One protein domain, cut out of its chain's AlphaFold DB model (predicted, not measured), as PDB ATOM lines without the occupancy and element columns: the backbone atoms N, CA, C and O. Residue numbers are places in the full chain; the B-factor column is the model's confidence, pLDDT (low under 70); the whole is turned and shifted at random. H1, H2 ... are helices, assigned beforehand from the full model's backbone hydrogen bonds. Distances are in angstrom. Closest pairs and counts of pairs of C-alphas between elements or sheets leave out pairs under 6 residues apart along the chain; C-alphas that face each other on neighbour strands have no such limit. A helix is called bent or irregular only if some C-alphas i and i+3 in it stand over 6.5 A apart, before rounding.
ATOM      1  N   GLU A   7      -8.878 -53.524 -40.347       89.19
ATOM      2  CA  GLU A   7      -9.867 -52.973 -41.276       89.19
ATOM      3  C   GLU A   7     -11.264 -53.548 -41.022       89.19
ATOM      4  O   GLU A   7     -12.241 -52.799 -41.015       89.19
ATOM      5  N   ASP A   8     -11.355 -54.845 -40.719       89.06
ATOM      6  CA  ASP A   8     -12.620 -55.525 -40.427       89.06
ATOM      7  C   ASP A   8     -13.267 -54.983 -39.145       89.06
ATOM      8  O   ASP A   8     -14.485 -54.774 -39.082       89.06
ATOM      9  N   TYR A   9     -12.458 -54.700 -38.121       87.62
ATOM     10  CA  TYR A   9     -12.935 -54.105 -36.869       87.62
ATOM     11  C   TYR A   9     -13.364 -52.654 -37.058       87.62
ATOM     12  O   TYR A   9     -14.460 -52.277 -36.638       87.62
ATOM     13  N   LEU A  10     -12.555 -51.849 -37.754       89.12
ATOM     14  CA  LEU A  10     -12.920 -50.472 -38.088       89.12
ATOM     15  C   LEU A  10     -14.193 -50.430 -38.938       89.12
ATOM     16  O   LEU A  10     -15.058 -49.587 -38.698       89.12
ATOM     17  N   CYS A  11     -14.368 -51.360 -39.874       89.69
ATOM     18  CA  CYS A  11     -15.598 -51.485 -40.647       89.69
ATOM     19  C   CYS A  11     -16.798 -51.843 -39.760       89.69
ATOM     20  O   CYS A  11     -17.849 -51.209 -39.866       89.69
ATOM     21  N   SER A  12     -16.630 -52.787 -38.831       88.50
ATOM     22  CA  SER A  12     -17.673 -53.198 -37.880       88.50
ATOM     23  C   SER A  12     -18.093 -52.070 -36.930       88.50
ATOM     24  O   SER A  12     -19.252 -51.985 -36.531       88.50
ATOM     25  N   TRP A  13     -17.176 -51.158 -36.600       88.88
ATOM     26  CA  TRP A  13     -17.456 -49.973 -35.781       88.88
ATOM     27  C   TRP A  13     -17.945 -48.763 -36.585       88.88
ATOM     28  O   TRP A  13     -18.172 -47.693 -36.014       88.88
ATOM     29  N   VAL A  14     -18.160 -48.924 -37.896       87.69
ATOM     30  CA  VAL A  14     -18.578 -47.849 -38.814       87.69
ATOM     31  C   VAL A  14     -17.526 -46.726 -38.887       87.69
ATOM     32  O   VAL A  14     -17.832 -45.547 -39.043       87.69
ATOM     33  N   LEU A  15     -16.254 -47.104 -38.770       89.75
ATOM     34  CA  LEU A  15     -15.065 -46.249 -38.844       89.75
ATOM     35  C   LEU A  15     -14.209 -46.555 -40.084       89.75
ATOM     36  O   LEU A  15     -13.075 -46.090 -40.171       89.75
ATOM     37  N   ALA A  16     -14.750 -47.288 -41.064       89.25
ATOM     38  CA  ALA A  16     -14.059 -47.662 -42.303       89.25
ATOM     39  C   ALA A  16     -13.421 -46.463 -43.034       89.25
ATOM     40  O   ALA A  16     -12.346 -46.582 -43.609       89.25
ATOM     41  N   MET A  17     -14.042 -45.281 -42.952       90.62
ATOM     42  CA  MET A  17     -13.522 -44.044 -43.551       90.62
ATOM     43  C   MET A  17     -12.167 -43.585 -42.988       90.62
ATOM     44  O   MET A  17     -11.507 -42.754 -43.599       90.62
ATOM     45  N   TYR A  18     -11.756 -44.093 -41.824       89.81
ATOM     46  CA  TYR A  18     -10.472 -43.761 -41.209       89.81
ATOM     47  C   TYR A  18      -9.384 -44.792 -41.510       89.81
ATOM     48  O   TYR A  18      -8.235 -44.551 -41.157       89.81
ATOM     49  N   VAL A  19      -9.705 -45.912 -42.171       89.06
ATOM     50  CA  VAL A  19      -8.756 -47.010 -42.436       89.06
ATOM     51  C   VAL A  19      -7.482 -46.512 -43.116       89.06
ATOM     52  O   VAL A  19      -6.388 -46.891 -42.708       89.06
ATOM     53  N   GLU A  20      -7.604 -45.623 -44.102       89.62
ATOM     54  CA  GLU A  20      -6.445 -45.042 -44.791       89.62
ATOM     55  C   GLU A  20      -5.543 -44.258 -43.830       89.62
ATOM     56  O   GLU A  20      -4.332 -44.460 -43.832       89.62
ATOM     57  N   LYS A  21      -6.120 -43.478 -42.909       89.56
ATOM     58  CA  LYS A  21      -5.350 -42.734 -41.899       89.56
ATOM     59  C   LYS A  21      -4.613 -43.646 -40.919       89.56
ATOM     60  O   LYS A  21      -3.482 -43.361 -40.538       89.56
ATOM     61  N   PHE A  22      -5.235 -44.754 -40.512       88.81
ATOM     62  CA  PHE A  22      -4.568 -45.747 -39.665       88.81
ATOM     63  C   PHE A  22      -3.399 -46.419 -40.405       88.81
ATOM     64  O   PHE A  22      -2.340 -46.630 -39.813       88.81
ATOM     65  N   LYS A  23      -3.544 -46.677 -41.714       88.69
ATOM     66  CA  LYS A  23      -2.456 -47.189 -42.565       88.69
ATOM     67  C   LYS A  23      -1.314 -46.184 -42.712       88.69
ATOM     68  O   LYS A  23      -0.156 -46.583 -42.612       88.69
ATOM     69  N   GLU A  24      -1.626 -44.904 -42.915       88.69
ATOM     70  CA  GLU A  24      -0.639 -43.817 -43.000       88.69
ATOM     71  C   GLU A  24       0.189 -43.700 -41.718       88.69
ATOM     72  O   GLU A  24       1.416 -43.625 -41.778       88.69
ATOM     73  N   GLN A  25      -0.464 -43.805 -40.558       84.31
ATOM     74  CA  GLN A  25       0.188 -43.826 -39.244       84.31
ATOM     75  C   GLN A  25       0.884 -45.164 -38.923       84.31
ATOM     76  O   GLN A  25       1.397 -45.359 -37.823       84.31
ATOM     77  N   LYS A  26       0.933 -46.101 -39.883       86.00
ATOM     78  CA  LYS A  26       1.547 -47.436 -39.765       86.00
ATOM     79  C   LYS A  26       0.953 -48.304 -38.650       86.00
ATOM     80  O   LYS A  26       1.599 -49.246 -38.192       86.00
ATOM     81  N   ILE A  27      -0.295 -48.047 -38.273       83.81
ATOM     82  CA  ILE A  27      -1.034 -48.840 -37.293       83.81
ATOM     83  C   ILE A  27      -1.684 -50.004 -38.044       83.81
ATOM     84  O   ILE A  27      -2.680 -49.828 -38.743       83.81
ATOM     85  N   LYS A  28      -1.080 -51.192 -37.954       81.12
ATOM     86  CA  LYS A  28      -1.540 -52.397 -38.674       81.12
ATOM     87  C   LYS A  28      -2.274 -53.383 -37.773       81.12
ATOM     88  O   LYS A  28      -3.193 -54.060 -38.228       81.12
ATOM     89  N   ASP A  29      -1.885 -53.427 -36.504       82.38
ATOM     90  CA  ASP A  29      -2.336 -54.442 -35.566       82.38
ATOM     91  C   ASP A  29      -3.313 -53.891 -34.539       82.38
ATOM     92  O   ASP A  29      -3.257 -52.736 -34.113       82.38
ATOM     93  N   ILE A  30      -4.179 -54.779 -34.065       82.50
ATOM     94  CA  ILE A  30      -5.171 -54.445 -33.048       82.50
ATOM     95  C   ILE A  30      -4.539 -54.115 -31.692       82.50
ATOM     96  O   ILE A  30      -5.072 -53.302 -30.942       82.50
ATOM     97  N   ASN A  31      -3.380 -54.710 -31.402       80.81
ATOM     98  CA  ASN A  31      -2.624 -54.448 -30.181       80.81
ATOM     99  C   ASN A  31      -2.086 -53.012 -30.169       80.81
ATOM    100  O   ASN A  31      -2.094 -52.362 -29.130       80.81
ATOM    101  N   MET A  32      -1.698 -52.482 -31.335       82.75
ATOM    102  CA  MET A  32      -1.247 -51.094 -31.462       82.75
ATOM    103  C   MET A  32      -2.386 -50.105 -31.209       82.75
ATOM    104  O   MET A  32      -2.148 -49.039 -30.656       82.75
ATOM    105  N   LEU A  33      -3.630 -50.474 -31.538       82.25
ATOM    106  CA  LEU A  33      -4.807 -49.649 -31.249       82.25
ATOM    107  C   LEU A  33      -4.967 -49.366 -29.750       82.25
ATOM    108  O   LEU A  33      -5.408 -48.284 -29.379       82.25
ATOM    109  N   GLN A  34      -4.604 -50.328 -28.896       78.56
ATOM    110  CA  GLN A  34      -4.694 -50.191 -27.439       78.56
ATOM    111  C   GLN A  34      -3.624 -49.256 -26.859       78.56
ATOM    112  O   GLN A  34      -3.793 -48.758 -25.750       78.56
ATOM    113  N   LEU A  35      -2.538 -49.025 -27.603       81.31
ATOM    114  CA  LEU A  35      -1.411 -48.186 -27.192       81.31
ATOM    115  C   LEU A  35      -1.574 -46.719 -27.608       81.31
ATOM    116  O   LEU A  35      -0.763 -45.888 -27.212       81.31
ATOM    117  N   LEU A  36      -2.599 -46.396 -28.401       82.75
ATOM    118  CA  LEU A  36      -2.838 -45.031 -28.859       82.75
ATOM    119  C   LEU A  36      -3.222 -44.123 -27.694       82.75
ATOM    120  O   LEU A  36      -4.137 -44.423 -26.919       82.75
ATOM    121  N   SER A  37      -2.548 -42.979 -27.604       82.12
ATOM    122  CA  SER A  37      -2.879 -41.955 -26.622       82.12
ATOM    123  C   SER A  37      -4.170 -41.218 -27.009       82.12
ATOM    124  O   SER A  37      -4.658 -41.301 -28.142       82.12
ATOM    125  N   GLN A  38      -4.743 -40.457 -26.069       76.81
ATOM    126  CA  GLN A  38      -5.919 -39.630 -26.378       76.81
ATOM    127  C   GLN A  38      -5.630 -38.610 -27.488       76.81
ATOM    128  O   GLN A  38      -6.523 -38.287 -28.272       76.81
ATOM    129  N   GLU A  39      -4.401 -38.094 -27.531       81.12
ATOM    130  CA  GLU A  39      -3.954 -37.077 -28.482       81.12
ATOM    131  C   GLU A  39      -3.879 -37.656 -29.897       81.12
ATOM    132  O   GLU A  39      -4.463 -37.086 -30.820       81.12
ATOM    133  N   ASP A  40      -3.319 -38.859 -30.043       84.75
ATOM    134  CA  ASP A  40      -3.254 -39.561 -31.330       84.75
ATOM    135  C   ASP A  40      -4.658 -39.881 -31.857       84.75
ATOM    136  O   ASP A  40      -4.974 -39.675 -33.030       84.75
ATOM    137  N   ILE A  41      -5.556 -40.331 -30.971       85.81
ATOM    138  CA  ILE A  41      -6.964 -40.580 -31.318       85.81
ATOM    139  C   ILE A  41      -7.650 -39.270 -31.736       85.81
ATOM    140  O   ILE A  41      -8.479 -39.268 -32.654       85.81
ATOM    141  N   LYS A  42      -7.314 -38.151 -31.079       84.75
ATOM    142  CA  LYS A  42      -7.845 -36.819 -31.395       84.75
ATOM    143  C   LYS A  42      -7.449 -36.384 -32.804       84.75
ATOM    144  O   LYS A  42      -8.298 -35.822 -33.505       84.75
ATOM    145  N   GLU A  43      -6.212 -36.663 -33.197       86.56
ATOM    146  CA  GLU A  43      -5.640 -36.340 -34.505       86.56
ATOM    147  C   GLU A  43      -6.174 -37.253 -35.620       86.56
ATOM    148  O   GLU A  43      -6.648 -36.774 -36.655       86.56
ATOM    149  N   LEU A  44      -6.197 -38.567 -35.380       86.25
ATOM    150  CA  LEU A  44      -6.715 -39.568 -36.317       86.25
ATOM    151  C   LEU A  44      -8.199 -39.340 -36.625       86.25
ATOM    152  O   LEU A  44      -8.619 -39.301 -37.789       86.25
ATOM    153  N   ILE A  45      -8.997 -39.171 -35.573       88.12
ATOM    154  CA  ILE A  45     -10.448 -39.054 -35.661       88.12
ATOM    155  C   ILE A  45     -10.852 -37.695 -35.099       88.12
ATOM    156  O   ILE A  45     -11.064 -37.581 -33.901       88.12
ATOM    157  N   PRO A  46     -11.041 -36.649 -35.919       85.50
ATOM    158  CA  PRO A  46     -11.422 -35.328 -35.420       85.50
ATOM    159  C   PRO A  46     -12.838 -35.281 -34.805       85.50
ATOM    160  O   PRO A  46     -13.157 -34.387 -34.023       85.50
ATOM    161  N   ILE A  47     -13.700 -36.243 -35.150       87.31
ATOM    162  CA  ILE A  47     -15.119 -36.262 -34.774       87.31
ATOM    163  C   ILE A  47     -15.307 -36.931 -33.408       87.31
ATOM    164  O   ILE A  47     -15.080 -38.132 -33.265       87.31
ATOM    165  N   LEU A  48     -15.819 -36.187 -32.419       84.56
ATOM    166  CA  LEU A  48     -15.985 -36.667 -31.039       84.56
ATOM    167  C   LEU A  48     -16.816 -37.957 -30.934       84.56
ATOM    168  O   LEU A  48     -16.389 -38.908 -30.284       84.56
ATOM    169  N   GLY A  49     -17.963 -38.037 -31.616       84.81
ATOM    170  CA  GLY A  49     -18.813 -39.236 -31.582       84.81
ATOM    171  C   GLY A  49     -18.117 -40.490 -32.127       84.81
ATOM    172  O   GLY A  49     -18.343 -41.595 -31.638       84.81
ATOM    173  N   HIS A  50     -17.224 -40.325 -33.103       86.50
ATOM    174  CA  HIS A  50     -16.425 -41.420 -33.650       86.50
ATOM    175  C   HIS A  50     -15.277 -41.809 -32.712       86.50
ATOM    176  O   HIS A  50     -15.019 -42.999 -32.549       86.50
ATOM    177  N   ARG A  51     -14.654 -40.839 -32.024       85.31
ATOM    178  CA  ARG A  51     -13.652 -41.117 -30.978       85.31
ATOM    179  C   ARG A  51     -14.235 -41.993 -29.877       85.31
ATOM    180  O   ARG A  51     -13.645 -43.005 -29.523       85.31
ATOM    181  N   VAL A  52     -15.421 -41.639 -29.379       82.25
ATOM    182  CA  VAL A  52     -16.096 -42.405 -28.320       82.25
ATOM    183  C   VAL A  52     -16.392 -43.833 -28.783       82.25
ATOM    184  O   VAL A  52     -16.149 -44.773 -28.030       82.25
ATOM    185  N   LYS A  53     -16.843 -44.017 -30.034       88.19
ATOM    186  CA  LYS A  53     -17.051 -45.353 -30.618       88.19
ATOM    187  C   LYS A  53     -15.762 -46.170 -30.686       88.19
ATOM    188  O   LYS A  53     -15.778 -47.332 -30.294       88.19
ATOM    189  N   LEU A  54     -14.663 -45.569 -31.146       87.88
ATOM    190  CA  LEU A  54     -13.367 -46.243 -31.217       87.88
ATOM    191  C   LEU A  54     -12.908 -46.690 -29.822       87.88
ATOM    192  O   LEU A  54     -12.578 -47.855 -29.626       87.88
ATOM    193  N   ILE A  55     -12.951 -45.787 -28.841       86.56
ATOM    194  CA  ILE A  55     -12.530 -46.068 -27.461       86.56
ATOM    195  C   ILE A  55     -13.385 -47.183 -26.844       86.56
ATOM    196  O   ILE A  55     -12.853 -48.085 -26.198       86.56
ATOM    197  N   ALA A  56     -14.704 -47.155 -27.056       86.06
ATOM    198  CA  ALA A  56     -15.597 -48.211 -26.587       86.06
ATOM    199  C   ALA A  56     -15.279 -49.567 -27.245       86.06
ATOM    200  O   ALA A  56     -15.202 -50.576 -26.543       86.06
ATOM    201  N   GLY A  57     -15.035 -49.585 -28.560       85.94
ATOM    202  CA  GLY A  57     -14.649 -50.790 -29.299       85.94
ATOM    203  C   GLY A  57     -13.323 -51.386 -28.817       85.94
ATOM    204  O   GLY A  57     -13.243 -52.590 -28.579       85.94
ATOM    205  N   ILE A  58     -12.315 -50.542 -28.577       86.38
ATOM    206  CA  ILE A  58     -11.016 -50.949 -28.018       86.38
ATOM    207  C   ILE A  58     -11.188 -51.559 -26.622       86.38
ATOM    208  O   ILE A  58     -10.632 -52.621 -26.344       86.38
ATOM    209  N   LYS A  59     -11.992 -50.937 -25.748       85.12
ATOM    210  CA  LYS A  59     -12.269 -51.471 -24.402       85.12
ATOM    211  C   LYS A  59     -12.956 -52.833 -24.452       85.12
ATOM    212  O   LYS A  59     -12.562 -53.733 -23.717       85.12
ATOM    213  N   GLN A  60     -13.956 -52.995 -25.318       83.69
ATOM    214  CA  GLN A  60     -14.632 -54.282 -25.502       83.69
ATOM    215  C   GLN A  60     -13.668 -55.354 -26.005       83.69
ATOM    216  O   GLN A  60     -13.680 -56.475 -25.505       83.69
ATOM    217  N   LEU A  61     -12.808 -55.004 -26.958       82.56
ATOM    218  CA  LEU A  61     -11.814 -55.925 -27.484       82.56
ATOM    219  C   LEU A  61     -10.823 -56.366 -26.402       82.56
ATOM    220  O   LEU A  61     -10.568 -57.560 -26.277       82.56
ATOM    221  N   LYS A  62     -10.323 -55.426 -25.590       82.06
ATOM    222  CA  LYS A  62      -9.456 -55.738 -24.449       82.06
ATOM    223  C   LYS A  62     -10.144 -56.710 -23.487       82.06
ATOM    224  O   LYS A  62      -9.585 -57.751 -23.184       82.06
ATOM    225  N   GLN A  63     -11.404 -56.457 -23.130       80.62
ATOM    226  CA  GLN A  63     -12.175 -57.375 -22.281       80.62
ATOM    227  C   GLN A  63     -12.360 -58.771 -22.892       80.62
ATOM    228  O   GLN A  63     -12.403 -59.751 -22.154       80.62
ATOM    229  N   ILE A  64     -12.522 -58.885 -24.213       81.00
ATOM    230  CA  ILE A  64     -12.647 -60.187 -24.885       81.00
ATOM    231  C   ILE A  64     -11.314 -60.939 -24.836       81.00
ATOM    232  O   ILE A  64     -11.308 -62.134 -24.551       81.00
ATOM    233  N   ILE A  65     -10.198 -60.244 -25.074       76.75
ATOM    234  CA  ILE A  65      -8.849 -60.820 -25.011       76.75
ATOM    235  C   ILE A  65      -8.529 -61.266 -23.579       76.75
ATOM    236  O   ILE A  65      -8.155 -62.420 -23.384       76.75
ATOM    237  N   ASP A  66      -8.779 -60.409 -22.587       74.06
ATOM    238  CA  ASP A  66      -8.535 -60.693 -21.167       74.06
ATOM    239  C   ASP A  66      -9.409 -61.853 -20.652       74.06
ATOM    240  O   ASP A  66      -8.990 -62.647 -19.815       74.06
ATOM    241  N   LYS A  67     -10.639 -62.000 -21.168       71.25
ATOM    242  CA  LYS A  67     -11.505 -63.149 -20.846       71.25
ATOM    243  C   LYS A  67     -11.060 -64.441 -21.527       71.25
ATOM    244  O   LYS A  67     -11.291 -65.516 -20.982       71.25
ATOM    245  N   ALA A  68     -10.482 -64.349 -22.724       63.91
ATOM    246  CA  ALA A  68      -9.972 -65.504 -23.458       63.91
ATOM    247  C   ALA A  68      -8.636 -66.008 -22.887       63.91
ATOM    248  O   ALA A  68      -8.348 -67.200 -22.981       63.91
ATOM    249  N   PHE A  69      -7.851 -65.122 -22.273       52.88
ATOM    250  CA  PHE A  69      -6.594 -65.438 -21.606       52.88
ATOM    251  C   PHE A  69      -6.523 -64.651 -20.295       52.88
ATOM    252  O   PHE A  69      -6.204 -63.462 -20.345       52.88
ATOM    253  N   PRO A  70      -6.795 -65.278 -19.134       51.09
ATOM    254  CA  PRO A  70      -6.653 -64.625 -17.841       51.09
ATOM    255  C   PRO A  70      -5.160 -64.413 -17.583       51.09
ATOM    256  O   PRO A  70      -4.496 -65.234 -16.965       51.09
ATOM    257  N   THR A  71      -4.611 -63.344 -18.145       47.97
ATOM    258  CA  THR A  71      -3.253 -62.901 -17.857       47.97
ATOM    259  C   THR A  71      -3.413 -61.771 -16.862       47.97
ATOM    260  O   THR A  71      -3.760 -60.641 -17.199       47.97
ATOM    261  N   GLU A  72      -3.306 -62.156 -15.602       49.75
ATOM    262  CA  GLU A  72      -3.037 -61.268 -14.487       49.75
ATOM    263  C   GLU A  72      -1.886 -60.307 -14.844       49.75
ATOM    264  O   GLU A  72      -0.909 -60.715 -15.462       49.75
ATOM    265  N   GLU A  73      -2.056 -59.033 -14.470       54.53
ATOM    266  CA  GLU A  73      -1.164 -57.881 -14.709       54.53
ATOM    267  C   GLU A  73      -1.313 -57.159 -16.061       54.53
ATOM    268  O   GLU A  73      -0.594 -57.477 -16.995       54.53
ATOM    269  N   GLN A  74      -2.143 -56.100 -16.133       47.59
ATOM    270  CA  GLN A  74      -1.780 -54.835 -16.813       47.59
ATOM    271  C   GLN A  74      -2.544 -53.636 -16.225       47.59
ATOM    272  O   GLN A  74      -3.757 -53.484 -16.391       47.59
ATOM    273  N   GLU A  75      -1.788 -52.766 -15.559       42.31
ATOM    274  CA  GLU A  75      -2.220 -51.529 -14.920       42.31
ATOM    275  C   GLU A  75      -2.908 -50.552 -15.896       42.31
ATOM    276  O   GLU A  75      -2.370 -50.122 -16.913       42.31
ATOM    277  N   GLN A  76      -4.155 -50.227 -15.561       47.12
ATOM    278  CA  GLN A  76      -4.760 -48.894 -15.506       47.12
ATOM    279  C   GLN A  76      -4.252 -47.765 -16.436       47.12
ATOM    280  O   GLN A  76      -4.082 -46.641 -15.977       47.12
ATOM    281  N   ASN A  77      -4.160 -47.965 -17.753       46.84
ATOM    282  CA  ASN A  77      -4.256 -46.838 -18.698       46.84
ATOM    283  C   ASN A  77      -5.717 -46.668 -19.150       46.84
ATOM    284  O   ASN A  77      -6.104 -46.935 -20.290       46.84
ATOM    285  N   VAL A  78      -6.591 -46.334 -18.197       50.19
ATOM    286  CA  VAL A  78      -8.012 -46.116 -18.477       50.19
ATOM    287  C   VAL A  78      -8.145 -44.759 -19.154       50.19
ATOM    288  O   VAL A  78      -8.181 -43.733 -18.485       50.19
ATOM    289  N   LEU A  79      -8.278 -44.750 -20.485       53.59
ATOM    290  CA  LEU A  79      -8.901 -43.630 -21.191       53.59
ATOM    291  C   LEU A  79     -10.307 -43.434 -20.599       53.59
ATOM    292  O   LEU A  79     -11.274 -44.111 -20.983       53.59
ATOM    293  N   ASN A  80     -10.420 -42.564 -19.600       52.28
ATOM    294  CA  ASN A  80     -11.690 -42.161 -19.033       52.28
ATOM    295  C   ASN A  80     -12.397 -41.296 -20.070       52.28
ATOM    296  O   ASN A  80     -11.859 -40.313 -20.574       52.28
ATOM    297  N   ILE A  81     -13.628 -41.683 -20.406       55.16
ATOM    298  CA  ILE A  81     -14.454 -40.968 -21.388       55.16
ATOM    299  C   ILE A  81     -14.666 -39.505 -20.946       55.16
ATOM    300  O   ILE A  81     -14.827 -38.633 -21.795       55.16
ATOM    301  N   GLY A  82     -14.592 -39.226 -19.637       54.16
ATOM    302  CA  GLY A  82     -14.652 -37.875 -19.071       54.16
ATOM    303  C   GLY A  82     -13.503 -36.947 -19.493       54.16
ATOM    304  O   GLY A  82     -13.731 -35.750 -19.666       54.16
ATOM    305  N   ASP A  83     -12.308 -37.477 -19.754       53.78
ATOM    306  CA  ASP A  83     -11.137 -36.650 -20.085       53.78
ATOM    307  C   ASP A  83     -11.155 -36.200 -21.555       53.78
ATOM    308  O   ASP A  83     -10.825 -35.057 -21.876       53.78
ATOM    309  N   VAL A  84     -11.680 -37.045 -22.452       53.84
ATOM    310  CA  VAL A  84     -11.799 -36.751 -23.894       53.84
ATOM    311  C   VAL A  84     -12.754 -35.580 -24.169       53.84
ATOM    312  O   VAL A  84     -12.587 -34.854 -25.152       53.84
ATOM    313  N   ILE A  85     -13.751 -35.371 -23.304       52.22
ATOM    314  CA  ILE A  85     -14.765 -34.314 -23.457       52.22
ATOM    315  C   ILE A  85     -14.253 -32.971 -22.899       52.22
ATOM    316  O   ILE A  85     -14.687 -31.914 -23.349       52.22
ATOM    317  N   SER A  86     -13.266 -32.991 -21.999       46.91
ATOM    318  CA  SER A  86     -12.790 -31.791 -21.294       46.91
ATOM    319  C   SER A  86     -11.910 -30.858 -22.145       46.91
ATOM    320  O   SER A  86     -11.743 -29.694 -21.800       46.91
ATOM    321  N   THR A  87     -11.383 -31.307 -23.295       45.97
ATOM    322  CA  THR A  87     -10.500 -30.473 -24.151       45.97
ATOM    323  C   THR A  87     -11.219 -29.714 -25.272       45.97
ATOM    324  O   THR A  87     -10.572 -29.142 -26.152       45.97
ATOM    325  N   SER A  88     -12.552 -29.712 -25.274       45.91
ATOM    326  CA  SER A  88     -13.366 -29.067 -26.303       45.91
ATOM    327  C   SER A  88     -14.376 -28.126 -25.657       45.91
ATOM    328  O   SER A  88     -15.525 -28.496 -25.463       45.91
ATOM    329  N   THR A  89     -13.922 -26.895 -25.401       41.19
ATOM    330  CA  THR A  89     -14.726 -25.667 -25.248       41.19
ATOM    331  C   THR A  89     -15.759 -25.627 -24.109       41.19
ATOM    332  O   THR A  89     -16.778 -26.299 -24.174       41.19
ATOM    333  N   ASN A  90     -15.514 -24.736 -23.140       54.62
ATOM    334  CA  ASN A  90     -16.484 -23.974 -22.334       54.62
ATOM    335  C   ASN A  90     -17.783 -24.699 -21.910       54.62
ATOM    336  O   ASN A  90     -18.717 -24.835 -22.694       54.62
ATOM    337  N   ASP A  91     -17.867 -25.058 -20.625       43.28
ATOM    338  CA  ASP A  91     -19.111 -25.159 -19.838       43.28
ATOM    339  C   ASP A  91     -20.261 -26.038 -20.369       43.28
ATOM    340  O   ASP A  91     -21.421 -25.834 -20.004       43.28
ATOM    341  N   ILE A  92     -19.994 -27.076 -21.168       50.16
ATOM    342  CA  ILE A  92     -21.033 -28.072 -21.473       50.16
ATOM    343  C   ILE A  92     -20.976 -29.177 -20.423       50.16
ATOM    344  O   ILE A  92     -20.325 -30.207 -20.580       50.16
ATOM    345  N   SER A  93     -21.694 -28.930 -19.328       46.25
ATOM    346  CA  SER A  93     -21.999 -29.907 -18.285       46.25
ATOM    347  C   SER A  93     -22.349 -31.270 -18.907       46.25
ATOM    348  O   SER A  93     -23.198 -31.337 -19.800       46.25
ATOM    349  N   LEU A  94     -21.728 -32.363 -18.440       47.62
ATOM    350  CA  LEU A  94     -21.967 -33.740 -18.927       47.62
ATOM    351  C   LEU A  94     -23.463 -34.110 -18.941       47.62
ATOM    352  O   LEU A  94     -23.922 -34.894 -19.775       47.62
ATOM    353  N   SER A  95     -24.237 -33.471 -18.060       47.31
ATOM    354  CA  SER A  95     -25.695 -33.548 -17.979       47.31
ATOM    355  C   SER A  95     -26.446 -32.975 -19.187       47.31
ATOM    356  O   SER A  95     -27.633 -33.239 -19.304       47.31
ATOM    357  N   SER A  96     -25.812 -32.216 -20.084       43.94
ATOM    358  CA  SER A  96     -26.440 -31.676 -21.303       43.94
ATOM    359  C   SER A  96     -26.185 -32.548 -22.535       43.94
ATOM    360  O   SER A  96     -27.077 -32.697 -23.365       43.94
ATOM    361  N   ILE A  97     -25.013 -33.191 -22.631       48.81
ATOM    362  CA  ILE A  97     -24.671 -34.096 -23.749       48.81
ATOM    363  C   ILE A  97     -25.434 -35.423 -23.627       48.81
ATOM    364  O   ILE A  97     -25.922 -35.957 -24.621       48.81
ATOM    365  N   LEU A  98     -25.615 -35.930 -22.402       49.41
ATOM    366  CA  LEU A  98     -26.388 -37.151 -22.139       49.41
ATOM    367  C   LEU A  98     -27.913 -36.935 -22.154       49.41
ATOM    368  O   LEU A  98     -28.666 -37.901 -22.078       49.41
ATOM    369  N   ASN A  99     -28.384 -35.690 -22.281       41.25
ATOM    370  CA  ASN A  99     -29.807 -35.342 -22.170       41.25
ATOM    371  C   ASN A  99     -30.460 -34.988 -23.518       41.25
ATOM    372  O   ASN A  99     -31.633 -34.625 -23.598       41.25
TER     373      ASN A  99
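What this domain is: This is residues 7 to 99 of the 187 residues of the protein "SAM domain-containing protein" of Eumeta variegata (UniProt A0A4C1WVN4). One long helix, H5, makes one side of a loosely joined group of short helices: H3 and H4 come close to it, H1 is near it, and H2 lies farther off, joined to H1 in a hairpin and packed end-on to H4. After H5 the chain turns round and folds back along it through residues 69 to 80 to the short helix H6 near H5's first residues, while the last helix, H7, lies off to one end; residues 67 to 73 stick out at the other. The printed part has 93 residues with seven named helices, H1 to H7 in chain order, and no named strand; the class is all helix. It is only just compact, close to loose, with a radius of gyration of the C-alphas of 14.4 A and spans of 41 by 33 by 21 A.

How they stand to each other: H5, residues 48 to 68, is the longest helix. With its residues 58 to 62 alone it only just touches H3, residues 30 to 34, over 3 pairs of C-alphas within 8 A; the closest are those of Gln 34 and Ile 58, 6.4 A apart. H4, residues 38 to 44, is close to H5 but not clearly touching, at a steep tilt of 64 degrees, opposite ways; the closest C-alphas, of Ile 41 and Arg 51, are 6.7 A apart. H6, residues 81 to 86, is also close to H5 but not clearly touching, at a shallow tilt of 25 degrees, opposite ways, with the C-alphas of Val 52 and Ile 81 closest at 7.3 A. H1, residues 7 to 12, and H5 are near each other. H1 and H2, residues 16 to 24, form a helical hairpin: they touch at a shallow tilt of 26 degrees, opposite ways, with the C-alphas of Leu 10 and Ala 16 closest at 5.2 A. H2 only just touches H4, with 3 pairs of C-alphas within 8 A, about perpendicular at 79 degrees; the C-alphas of Lys 21 and Leu 44 are closest at 6.6 A. H7, residues 94 to 97, touches no helix. Every O i to N i+4 pair is within hydrogen-bond range in H1, H4 and H5, but 3 of 5 are in H2, 0 of 1 in H3 and 0 of 2 in H6, where O i to N i+3 gives 2 of 2 in H3 and 1 of 3 in H6; H7 is too short for an O i to N i+4 pair.

Where its parts are: H5 measures 30.4 A from C-alpha 48 at (-15.985, -36.667, -31.039) to C-alpha 68 at (-9.972, -65.504, -23.458). H2 measures 14.0 A and is irregular, with C-alphas 17 and 20 lying 7.3 A apart; H4 measures 10.0 A. H1 begins at C-alpha 7, (-9.867, -52.973, -41.276).

The domain as a whole: The C-alphas of Phe 69 and Asn 90 are the two farthest apart, at 42.6 A. The printed part has no cut, and the link from H5 to H6, 12 residues, is long. The mean pLDDT of the printed part is 72.7, and residues 68 to 99 are under 70.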